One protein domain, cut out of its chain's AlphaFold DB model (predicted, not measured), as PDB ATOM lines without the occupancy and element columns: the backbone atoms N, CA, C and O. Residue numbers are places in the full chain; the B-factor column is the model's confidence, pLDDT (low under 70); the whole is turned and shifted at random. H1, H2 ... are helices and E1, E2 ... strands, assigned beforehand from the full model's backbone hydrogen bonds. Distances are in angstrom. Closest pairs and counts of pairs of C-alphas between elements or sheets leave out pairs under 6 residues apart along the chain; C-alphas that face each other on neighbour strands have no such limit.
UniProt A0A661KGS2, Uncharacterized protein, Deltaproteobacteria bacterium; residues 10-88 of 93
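What this domain is: This is residues 10 to 88 of the 93 residues of an uncharacterized protein of Deltaproteobacteria bacterium (UniProt A0A661KGS2). One strongly twisted sheet of six strands makes the body, with a short helix, H1, packed on it. The tip of the hairpin E2 and E3 lies at one end of the long axis, and a long loop, residues 41 to 56, lies at the other. The printed part has 79 residues, with six named strands and one named helix in the order E1, E2, E3, E4, H1, E5, E6. The antiparallel sheet runs E4, E3, E2, E1, E5, E6, and the class is mostly strand. The whole is compact, with a radius of gyration of the C-alphas of 12.6 A, yet elongated in outline, with spans of 39 by 24 by 22 A.

How they stand to each other: E1, residues 10 to 14, forms a hairpin with E2, residues 20 to 29; N 11 and O 23 are 2.8 A apart, within hydrogen-bond range. E2 bends by 58 degrees at residue 26. E2 and E3, residues 32 to 40, form the next hairpin, antiparallel at 162 degrees, with N 34 and O 27 at 2.9 A. E3 forms a hairpin with edge strand E4, residues 57 to 62, at 136 degrees, with N 35 and O 59 at 2.9 A. E1 to E4 are a meander, each strand the antiparallel neighbour of the one before. H1, residues 63 to 71, is on the sheet; its closest C-alphas to E3 are those of Glu 63 and Tyr 32, 5.4 A apart, and to E1 those of Met 70 and Leu 13, 7.3 A apart. In H1 every O i to N i+4 pair is within hydrogen-bond range. E5, residues 75 to 80, is antiparallel to E1 at 155 degrees, with N 12 and O 77 at 2.9 A. E5 forms a hairpin with the other edge strand, E6, residues 83 to 86; N 78 and O 85 are 2.8 A apart. E4 and E6 are apart.

Where its parts are: E1 begins at C-alpha 10 (50.519, 18.537, 192.080) and is 13.5 A long. E2 is 26.8 A long, ending at C-alpha 29 (37.483, 7.103, 188.026), and E3 is 23.7 A. E4 measures 15.4 A, H1 12.2 A and E5 16.0 A. E6, 10.3 A, ends at C-alpha 86 (49.313, 30.556, 194.737).

The domain as a whole: The two C-alphas farthest apart, those of Gly 30 and Glu 46, are 39.7 A apart. The printed part has no cut. The link from E3 to E4 is long, with 16 residues; the other links are tight. The mean pLDDT of the printed part is 79.5, and residues 41 to 57 are under 70.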
ATOM      1  N   GLU A  10      49.916  18.686 190.763       91.25
ATOM      2  CA  GLU A  10      50.519  18.537 192.080       91.25
ATOM      3  C   GLU A  10      50.263  19.809 192.890       91.25
ATOM      4  O   GLU A  10      50.336  20.931 192.379       91.25
ATOM      5  N   TYR A  11      49.935  19.643 194.164       90.69
ATOM      6  CA  TYR A  11      49.546  20.724 195.053       90.69
ATOM      7  C   TYR A  11      50.387  20.710 196.319       90.69
ATOM      8  O   TYR A  11      50.566  19.667 196.939       90.69
ATOM      9  N   LEU A  12      50.801  21.890 196.768       89.94
ATOM     10  CA  LEU A  12      51.370  22.098 198.093       89.94
ATOM     11  C   LEU A  12      50.340  22.809 198.974       89.94
ATOM     12  O   LEU A  12      49.860  23.893 198.648       89.94
ATOM     13  N   LEU A  13      49.984  22.198 200.097       89.62
ATOM     14  CA  LEU A  13      48.973  22.682 201.024       89.62
ATOM     15  C   LEU A  13      49.644  23.080 202.325       89.62
ATOM     16  O   LEU A  13      50.301  22.259 202.959       89.62
ATOM     17  N   GLU A  14      49.416  24.311 202.755       88.56
ATOM     18  CA  GLU A  14      49.847  24.786 204.061       88.56
ATOM     19  C   GLU A  14      48.685  24.729 205.042       88.56
ATOM     20  O   GLU A  14      47.626  25.329 204.819       88.56
ATOM     21  N   THR A  15      48.869  24.017 206.142       86.69
ATOM     22  CA  THR A  15      47.887  23.943 207.220       86.69
ATOM     23  C   THR A  15      48.025  25.130 208.179       86.69
ATOM     24  O   THR A  15      49.082  25.754 208.256       86.69
ATOM     25  N   PRO A  16      46.973  25.462 208.953       85.50
ATOM     26  CA  PRO A  16      47.022  26.574 209.909       85.50
ATOM     27  C   PRO A  16      48.111  26.464 210.988       85.50
ATOM     28  O   PRO A  16      48.484  27.469 211.581       85.50
ATOM     29  N   ASP A  17      48.612  25.258 211.258       86.38
ATOM     30  CA  ASP A  17      49.719  25.003 212.189       86.38
ATOM     31  C   ASP A  17      51.110  25.088 211.527       86.38
ATOM     32  O   ASP A  17      52.109  24.719 212.140       86.38
ATOM     33  N   GLY A  18      51.180  25.574 210.282       83.00
ATOM     34  CA  GLY A  18      52.423  25.801 209.546       83.00
ATOM     35  C   GLY A  18      53.051  24.543 208.944       83.00
ATOM     36  O   GLY A  18      54.180  24.604 208.460       83.00
ATOM     37  N   ARG A  19      52.357  23.397 208.968       85.38
ATOM     38  CA  ARG A  19      52.814  22.189 208.266       85.38
ATOM     39  C   ARG A  19      52.459  22.255 206.784       85.38
ATOM     40  O   ARG A  19      51.486  22.888 206.383       85.38
ATOM     41  N   PHE A  20      53.245  21.547 205.981       86.94
ATOM     42  CA  PHE A  20      53.029  21.435 204.546       86.94
ATOM     43  C   PHE A  20      52.730  19.993 204.143       86.94
ATOM     44  O   PHE A  20      53.354  19.056 204.646       86.94
ATOM     45  N   PHE A  21      51.796  19.824 203.212       87.44
ATOM     46  CA  PHE A  21      51.459  18.548 202.586       87.44
ATOM     47  C   PHE A  21      51.517  18.697 201.074       87.44
ATOM     48  O   PHE A  21      50.969  19.647 200.527       87.44
ATOM     49  N   GLU A  22      52.167  17.754 200.417       88.69
ATOM     50  CA  GLU A  22      52.158  17.607 198.970       88.69
ATOM     51  C   GLU A  22      51.063  16.614 198.576       88.69
ATOM     52  O   GLU A  22      50.858  15.616 199.275       88.69
ATOM     53  N   ILE A  23      50.331  16.921 197.507       90.69
ATOM     54  CA  ILE A  23      49.300  16.060 196.929       90.69
ATOM     55  C   ILE A  23      49.497  16.003 195.421       90.69
ATOM     56  O   ILE A  23      49.296  17.021 194.761       90.69
ATOM     57  N   GLY A  24      49.792  14.832 194.868       91.88
ATOM     58  CA  GLY A  24      49.700  14.579 193.431       91.88
ATOM     59  C   GLY A  24      48.370  13.927 193.067       91.88
ATOM     60  O   GLY A  24      47.813  13.129 193.823       91.88
ATOM     61  N   ILE A  25      47.827  14.292 191.906       93.69
ATOM     62  CA  ILE A  25      46.582  13.739 191.363       93.69
ATOM     63  C   ILE A  25      46.914  12.878 190.140       93.69
ATOM     64  O   ILE A  25      47.177  13.404 189.063       93.69
ATOM     65  N   TRP A  26      46.855  11.555 190.261       92.75
ATOM     66  CA  TRP A  26      47.342  10.629 189.223       92.75
ATOM     67  C   TRP A  26      46.254  10.085 188.307       92.75
ATOM     68  O   TRP A  26      46.509   9.779 187.141       92.75
ATOM     69  N   GLY A  27      45.023  10.012 188.802       93.19
ATOM     70  CA  GLY A  27      43.944   9.326 188.105       93.19
ATOM     71  C   GLY A  27      42.567   9.840 188.488       93.19
ATOM     72  O   GLY A  27      42.376  10.492 189.515       93.19
ATOM     73  N   LYS A  28      41.582   9.544 187.637       95.00
ATOM     74  CA  LYS A  28      40.168   9.817 187.900       95.00
ATOM     75  C   LYS A  28      39.312   8.647 187.434       95.00
ATOM     76  O   LYS A  28      39.411   8.226 186.285       95.00
ATOM     77  N   ALA A  29      38.431   8.174 188.307       94.50
ATOM     78  CA  ALA A  29      37.483   7.103 188.026       94.50
ATOM     79  C   ALA A  29      36.123   7.469 188.630       94.50
ATOM     80  O   ALA A  29      35.927   7.449 189.846       94.50
ATOM     81  N   GLY A  30      35.172   7.853 187.775       94.38
ATOM     82  CA  GLY A  30      33.871   8.350 188.221       94.38
ATOM     83  C   GLY A  30      34.010   9.555 189.160       94.38
ATOM     84  O   GLY A  30      34.605  10.569 188.791       94.38
ATOM     85  N   GLY A  31      33.452   9.433 190.366       93.38
ATOM     86  CA  GLY A  31      33.523  10.447 191.423       93.38
ATOM     87  C   GLY A  31      34.786  10.395 192.289       93.38
ATOM     88  O   GLY A  31      34.811  11.064 193.315       93.38
ATOM     89  N   TYR A  32      35.802   9.609 191.926       93.69
ATOM     90  CA  TYR A  32      37.017   9.411 192.722       93.69
ATOM     91  C   TYR A  32      38.267   9.901 191.990       93.69
ATOM     92  O   TYR A  32      38.361   9.783 190.765       93.69
ATOM     93  N   TYR A  33      39.233  10.398 192.759       94.56
ATOM     94  CA  TYR A  33      40.589  10.695 192.307       94.56
ATOM     95  C   TYR A  33      41.572   9.729 192.946       94.56
ATOM     96  O   TYR A  33      41.474   9.449 194.139       94.56
ATOM     97  N   GLU A  34      42.519   9.255 192.151       94.62
ATOM     98  CA  GLU A  34      43.731   8.628 192.656       94.62
ATOM     99  C   GLU A  34      44.692   9.742 193.042       94.62
ATOM    100  O   GLU A  34      45.023  10.593 192.211       94.62
ATOM    101  N   ILE A  35      45.090   9.753 194.306       91.88
ATOM    102  CA  ILE A  35      45.990  10.754 194.857       91.88
ATOM    103  C   ILE A  35      47.144  10.073 195.570       91.88
ATOM    104  O   ILE A  35      46.967   8.994 196.140       91.88
ATOM    105  N   ASP A  36      48.291  10.729 195.610       90.12
ATOM    106  CA  ASP A  36      49.272  10.513 196.665       90.12
ATOM    107  C   ASP A  36      49.229  11.704 197.627       90.12
ATOM    108  O   ASP A  36      48.869  12.818 197.247       90.12
ATOM    109  N   ILE A  37      49.540  11.464 198.899       87.38
ATOM    110  CA  ILE A  37      49.685  12.536 199.879       87.38
ATOM    111  C   ILE A  37      50.900  12.283 200.754       87.38
ATOM    112  O   ILE A  37      51.068  11.202 201.328       87.38
ATOM    113  N   SER A  38      51.723  13.316 200.892       85.56
ATOM    114  CA  SER A  38      53.010  13.234 201.570       85.56
ATOM    115  C   SER A  38      53.227  14.466 202.451       85.56
ATOM    116  O   SER A  38      53.060  15.591 201.983       85.56
ATOM    117  N   PRO A  39      53.606  14.326 203.736       83.12
ATOM    118  CA  PRO A  39      54.027  15.480 204.523       83.12
ATOM    119  C   PRO A  39      55.330  16.050 203.940       83.12
ATOM    120  O   PRO A  39      56.337  15.345 203.834       83.12
ATOM    121  N   CYS A  40      55.328  17.336 203.594       76.75
ATOM    122  CA  CYS A  40      56.508  18.021 203.086       76.75
ATOM    123  C   CYS A  40      57.384  18.466 204.265       76.75
ATOM    124  O   CYS A  40      57.123  19.464 204.935       76.75
ATOM    125  N   LEU A  41      58.434  17.689 204.540       65.56
ATOM    126  CA  LEU A  41      59.370  17.937 205.645       65.56
ATOM    127  C   LEU A  41      60.423  19.017 205.327       65.56
ATOM    128  O   LEU A  41      61.204  19.374 206.206       65.56
ATOM    129  N   PHE A  42      60.474  19.517 204.087       60.91
ATOM    130  CA  PHE A  42      61.597  20.312 203.572       60.91
ATOM    131  C   PHE A  42      61.254  21.759 203.193       60.91
ATOM    132  O   PHE A  42      62.140  22.464 202.717       60.91
ATOM    133  N   ALA A  43      60.031  22.236 203.447       53.22
ATOM    134  CA  ALA A  43      59.546  23.560 203.022       53.22
ATOM    135  C   ALA A  43      60.279  24.788 203.638       53.22
ATOM    136  O   ALA A  43      59.786  25.907 203.540       53.22
ATOM    137  N   MET A  44      61.454  24.616 204.260       51.31
ATOM    138  CA  MET A  44      62.277  25.690 204.846       51.31
ATOM    139  C   MET A  44      63.774  25.638 204.470       51.31
ATOM    140  O   MET A  44      64.592  26.206 205.191       51.31
ATOM    141  N   ARG A  45      64.192  24.961 203.391       46.28
ATOM    142  CA  ARG A  45      65.580  25.088 202.893       46.28
ATOM    143  C   ARG A  45      65.596  25.744 201.517       46.28
ATOM    144  O   ARG A  45      65.020  25.206 200.582       46.28
ATOM    145  N   GLU A  46      66.255  26.897 201.441       48.28
ATOM    146  CA  GLU A  46      66.234  27.869 200.335       48.28
ATOM    147  C   GLU A  46      66.782  27.381 198.979       48.28
ATOM    148  O   GLU A  46      66.658  28.112 198.007       48.28
ATOM    149  N   ASP A  47      67.292  26.152 198.845       46.59
ATOM    150  CA  ASP A  47      68.047  25.743 197.648       46.59
ATOM    151  C   ASP A  47      67.733  24.324 197.143       46.59
ATOM    152  O   ASP A  47      68.638  23.495 197.034       46.59
ATOM    153  N   LEU A  48      66.481  23.989 196.814       38.56
ATOM    154  CA  LEU A  48      66.205  22.691 196.179       38.56
ATOM    155  C   LEU A  48      65.348  22.812 194.910       38.56
ATOM    156  O   LEU A  48      64.189  23.221 194.998       38.56
ATOM    157  N   PRO A  49      65.876  22.419 193.730       41.09
ATOM    158  CA  PRO A  49      65.053  22.207 192.548       41.09
ATOM    159  C   PRO A  49      64.106  21.040 192.848       41.09
ATOM    160  O   PRO A  49      64.544  19.912 193.074       41.09
ATOM    161  N   LEU A  50      62.812  21.344 192.929       40.38
ATOM    162  CA  LEU A  50      61.750  20.406 193.284       40.38
ATOM    163  C   LEU A  50      61.714  19.219 192.312       40.38
ATOM    164  O   LEU A  50      61.255  19.336 191.182       40.38
ATOM    165  N   TYR A  51      62.172  18.074 192.801       46.88
ATOM    166  CA  TYR A  51      61.694  16.751 192.414       46.88
ATOM    167  C   TYR A  51      61.566  15.949 193.708       46.88
ATOM    168  O   TYR A  51      62.532  15.337 194.168       46.88
ATOM    169  N   VAL A  52      60.396  16.001 194.345       41.47
ATOM    170  CA  VAL A  52      60.107  15.178 195.522       41.47
ATOM    171  C   VAL A  52      59.214  14.031 195.073       41.47
ATOM    172  O   VAL A  52      58.000  14.127 195.056       41.47
ATOM    173  N   HIS A  53      59.839  12.912 194.714       46.09
ATOM    174  CA  HIS A  53      59.145  11.631 194.661       46.09
ATOM    175  C   HIS A  53      59.525  10.868 195.929       46.09
ATOM    176  O   HIS A  53      60.556  10.197 195.997       46.09
ATOM    177  N   LYS A  54      58.736  11.051 196.987       47.09
ATOM    178  CA  LYS A  54      58.732  10.142 198.135       47.09
ATOM    179  C   LYS A  54      57.495   9.275 197.971       47.09
ATOM    180  O   LYS A  54      56.456   9.818 197.626       47.09
ATOM    181  N   GLU A  55      57.612   7.966 198.183       48.78
ATOM    182  CA  GLU A  55      56.491   7.017 198.141       48.78
ATOM    183  C   GLU A  55      55.359   7.493 199.068       48.78
ATOM    184  O   GLU A  55      55.355   7.227 200.272       48.78
ATOM    185  N   GLY A  56      54.430   8.271 198.518       54.94
ATOM    186  CA  GLY A  56      53.208   8.668 199.185       54.94
ATOM    187  C   GLY A  56      52.279   7.466 199.266       54.94
ATOM    188  O   GLY A  56      52.295   6.580 198.407       54.94
ATOM    189  N   ASN A  57      51.436   7.430 200.296       65.44
ATOM    190  CA  ASN A  57      50.341   6.470 200.312       65.44
ATOM    191  C   ASN A  57      49.401   6.832 199.161       65.44
ATOM    192  O   ASN A  57      48.661   7.811 199.250       65.44
ATOM    193  N   THR A  58      49.475   6.068 198.073       75.81
ATOM    194  CA  THR A  58      48.579   6.240 196.933       75.81
ATOM    195  C   THR A  58      47.227   5.636 197.284       75.81
ATOM    196  O   THR A  58      47.149   4.527 197.818       75.81
ATOM    197  N   GLY A  59      46.148   6.362 197.015       87.19
ATOM    198  CA  GLY A  59      44.802   5.913 197.338       87.19
ATOM    199  C   GLY A  59      43.732   6.627 196.531       87.19
ATOM    200  O   GLY A  59      43.951   7.696 195.969       87.19
ATOM    201  N   TRP A  60      42.547   6.022 196.492       92.19
ATOM    202  CA  TRP A  60      41.378   6.605 195.848       92.19
ATOM    203  C   TRP A  60      40.533   7.360 196.871       92.19
ATOM    204  O   TRP A  60      40.100   6.783 197.868       92.19
ATOM    205  N   VAL A  61      40.270   8.639 196.610       91.25
ATOM    206  CA  VAL A  61      39.468   9.519 197.471       91.25
ATOM    207  C   VAL A  61      38.307  10.096 196.676       91.25
ATOM    208  O   VAL A  61      38.461  10.479 195.513       91.25
ATOM    209  N   HIS A  62      37.124  10.165 197.287       94.25
ATOM    210  CA  HIS A  62      35.959  10.740 196.628       94.25
ATOM    211  C   HIS A  62      36.139  12.256 196.432       94.25
ATOM    212  O   HIS A  62      36.627  12.962 197.314       94.25
ATOM    213  N   GLU A  63      35.694  12.797 195.294       90.94
ATOM    214  CA  GLU A  63      35.914  14.190 194.878       90.94
ATOM    215  C   GLU A  63      35.485  15.203 195.951       90.94
ATOM    216  O   GLU A  63      36.169  16.197 196.190       90.94
ATOM    217  N   ASN A  64      34.365  14.945 196.630       90.38
ATOM    218  CA  ASN A  64      33.880  15.826 197.694       90.38
ATOM    219  C   ASN A  64      34.776  15.803 198.939       90.38
ATOM    220  O   ASN A  64      34.983  16.850 199.547       90.38
ATOM    221  N   GLU A  65      35.316  14.642 199.310       90.25
ATOM    222  CA  GLU A  65      36.204  14.505 200.471       90.25
ATOM    223  C   GLU A  65      37.548  15.173 200.197       90.25
ATOM    224  O   GLU A  65      38.049  15.917 201.040       90.25
ATOM    225  N   LEU A  66      38.082  14.994 198.985       90.56
ATOM    226  CA  LEU A  66      39.302  15.666 198.548       90.56
ATOM    227  C   LEU A  66      39.127  17.190 198.564       90.56
ATOM    228  O   LEU A  66      39.952  17.898 199.136       90.56
ATOM    229  N   LYS A  67      38.017  17.710 198.025       90.06
ATOM    230  CA  LYS A  67      37.716  19.150 198.084       90.06
ATOM    231  C   LYS A  67      37.621  19.656 199.520       90.06
ATOM    232  O   LYS A  67      38.251  20.658 199.839       90.06
ATOM    233  N   GLN A  68      36.884  18.964 200.389       88.00
ATOM    234  CA  GLN A  68      36.774  19.337 201.804       88.00
ATOM    235  C   GLN A  68      38.125  19.301 202.521       88.00
ATOM    236  O   GLN A  68      38.383  20.133 203.389       88.00
ATOM    237  N   PHE A  69      38.986  18.341 202.181       88.06
ATOM    238  CA  PHE A  69      40.340  18.270 202.711       88.06
ATOM    239  C   PHE A  69      41.162  19.483 202.272       88.06
ATOM    240  O   PHE A  69      41.688  20.199 203.123       88.06
ATOM    241  N   MET A  70      41.198  19.769 200.968       88.38
ATOM    242  CA  MET A  70      41.914  20.924 200.429       88.38
ATOM    243  C   MET A  70      41.377  22.244 201.004       88.38
ATOM    244  O   MET A  70      42.153  23.137 201.321       88.38
ATOM    245  N   GLU A  71      40.070  22.371 201.241       88.31
ATOM    246  CA  GLU A  71      39.473  23.574 201.841       88.31
ATOM    247  C   GLU A  71      39.945  23.894 203.267       88.31
ATOM    248  O   GLU A  71      39.865  25.055 203.688       88.31
ATOM    249  N   LYS A  72      40.483  22.908 203.994       86.50
ATOM    250  CA  LYS A  72      41.080  23.115 205.323       86.50
ATOM    251  C   LYS A  72      42.457  23.775 205.258       86.50
ATOM    252  O   LYS A  72      42.907  24.310 206.270       86.50
ATOM    253  N   ALA A  73      43.119  23.758 204.101       88.25
ATOM    254  CA  ALA A  73      44.404  24.417 203.933       88.25
ATOM    255  C   ALA A  73      44.247  25.939 203.996       88.25
ATOM    256  O   ALA A  73      43.329  26.529 203.415       88.25
ATOM    257  N   MET A  74      45.170  26.578 204.704       89.56
ATOM    258  CA  MET A  74      45.279  28.028 204.802       89.56
ATOM    259  C   MET A  74      45.728  28.627 203.467       89.56
ATOM    260  O   MET A  74      45.124  29.590 202.993       89.56
ATOM    261  N   ARG A  75      46.747  28.024 202.844       87.69
ATOM    262  CA  ARG A  75      47.222  28.348 201.495       87.69
ATOM    263  C   ARG A  75      47.351  27.073 200.680       87.69
ATOM    264  O   ARG A  75      47.664  26.014 201.219       87.69
ATOM    265  N   ILE A  76      47.080  27.189 199.389       89.81
ATOM    266  CA  ILE A  76      47.211  26.094 198.433       89.81
ATOM    267  C   ILE A  76      47.991  26.634 197.263       89.81
ATOM    268  O   ILE A  76      47.645  27.677 196.708       89.81
ATOM    269  N   PHE A  77      49.023  25.906 196.890       88.88
ATOM    270  CA  PHE A  77      49.849  26.232 195.761       88.88
ATOM    271  C   PHE A  77      49.750  25.125 194.721       88.88
ATOM    272  O   PHE A  77      49.796  23.952 195.073       88.88
ATOM    273  N   LEU A  78      49.619  25.503 193.454       89.50
ATOM    274  CA  LEU A  78      49.785  24.597 192.325       89.50
ATOM    275  C   LEU A  78      51.274  24.522 191.990       89.50
ATOM    276  O   LEU A  78      51.902  25.558 191.752       89.50
ATOM    277  N   ILE A  79      51.821  23.313 191.966       86.31
ATOM    278  CA  ILE A  79      53.183  23.045 191.513       86.31
ATOM    279  C   ILE A  79      53.129  22.846 189.998       86.31
ATOM    280  O   ILE A  79      52.345  22.059 189.470       86.31
ATOM    281  N   THR A  80      53.940  23.616 189.286       82.12
ATOM    282  CA  THR A  80      54.072  23.579 187.828       82.12
ATOM    283  C   THR A  80      55.535  23.379 187.460       82.12
ATOM    284  O   THR A  80      56.430  23.564 188.289       82.12
ATOM    285  N   LYS A  81      55.808  23.049 186.196       77.12
ATOM    286  CA  LYS A  81      57.192  22.926 185.711       77.12
ATOM    287  C   LYS A  81      57.950  24.252 185.798       77.12
ATOM    288  O   LYS A  81      59.170  24.257 185.910       77.12
ATOM    289  N   GLU A  82      57.224  25.363 185.749       78.12
ATOM    290  CA  GLU A  82      57.734  26.729 185.812       78.12
ATOM    291  C   GLU A  82      57.884  27.252 187.254       78.12
ATOM    292  O   GLU A  82      58.362  28.369 187.451       78.12
ATOM    293  N   GLY A  83      57.496  26.464 188.264       73.94
ATOM    294  CA  GLY A  83      57.521  26.842 189.676       73.94
ATOM    295  C   GLY A  83      56.142  26.768 190.332       73.94
ATOM    296  O   GLY A  83      55.288  25.978 189.937       73.94
ATOM    297  N   THR A  84      55.911  27.593 191.351       78.88
ATOM    298  CA  THR A  84      54.753  27.458 192.243       78.88
ATOM    299  C   THR A  84      53.795  28.644 192.108       78.88
ATOM    300  O   THR A  84      54.206  29.794 192.251       78.88
ATOM    301  N   LEU A  85      52.504  28.378 191.878       81.62
ATOM    302  CA  LEU A  85      51.450  29.395 191.759       81.62
ATOM    303  C   LEU A  85      50.501  29.342 192.962       81.62
ATOM    304  O   LEU A  85      49.924  28.296 193.251       81.62
ATOM    305  N   LEU A  86      50.292  30.468 193.649       80.88
ATOM    306  CA  LEU A  86      49.313  30.556 194.737       80.88
ATOM    307  C   LEU A  86      47.883  30.528 194.177       80.88
ATOM    308  O   LEU A  86      47.511  31.363 193.352       80.88
ATOM    309  N   ILE A  87      47.060  29.605 194.672       81.81
ATOM    310  CA  ILE A  87      45.630  29.555 194.363       81.81
ATOM    311  C   ILE A  87      44.894  30.441 195.364       81.81
ATOM    312  O   ILE A  87      44.602  30.044 196.495       81.81
ATOM    313  N   GLU A  88      44.593  31.671 194.956       71.94
ATOM    314  CA  GLU A  88      43.884  32.617 195.812       71.94
ATOM    315  C   GLU A  88      42.403  32.254 195.983       71.94
ATOM    316  O   GLU A  88      41.677  31.924 195.036       71.94
TER     317      GLU A  88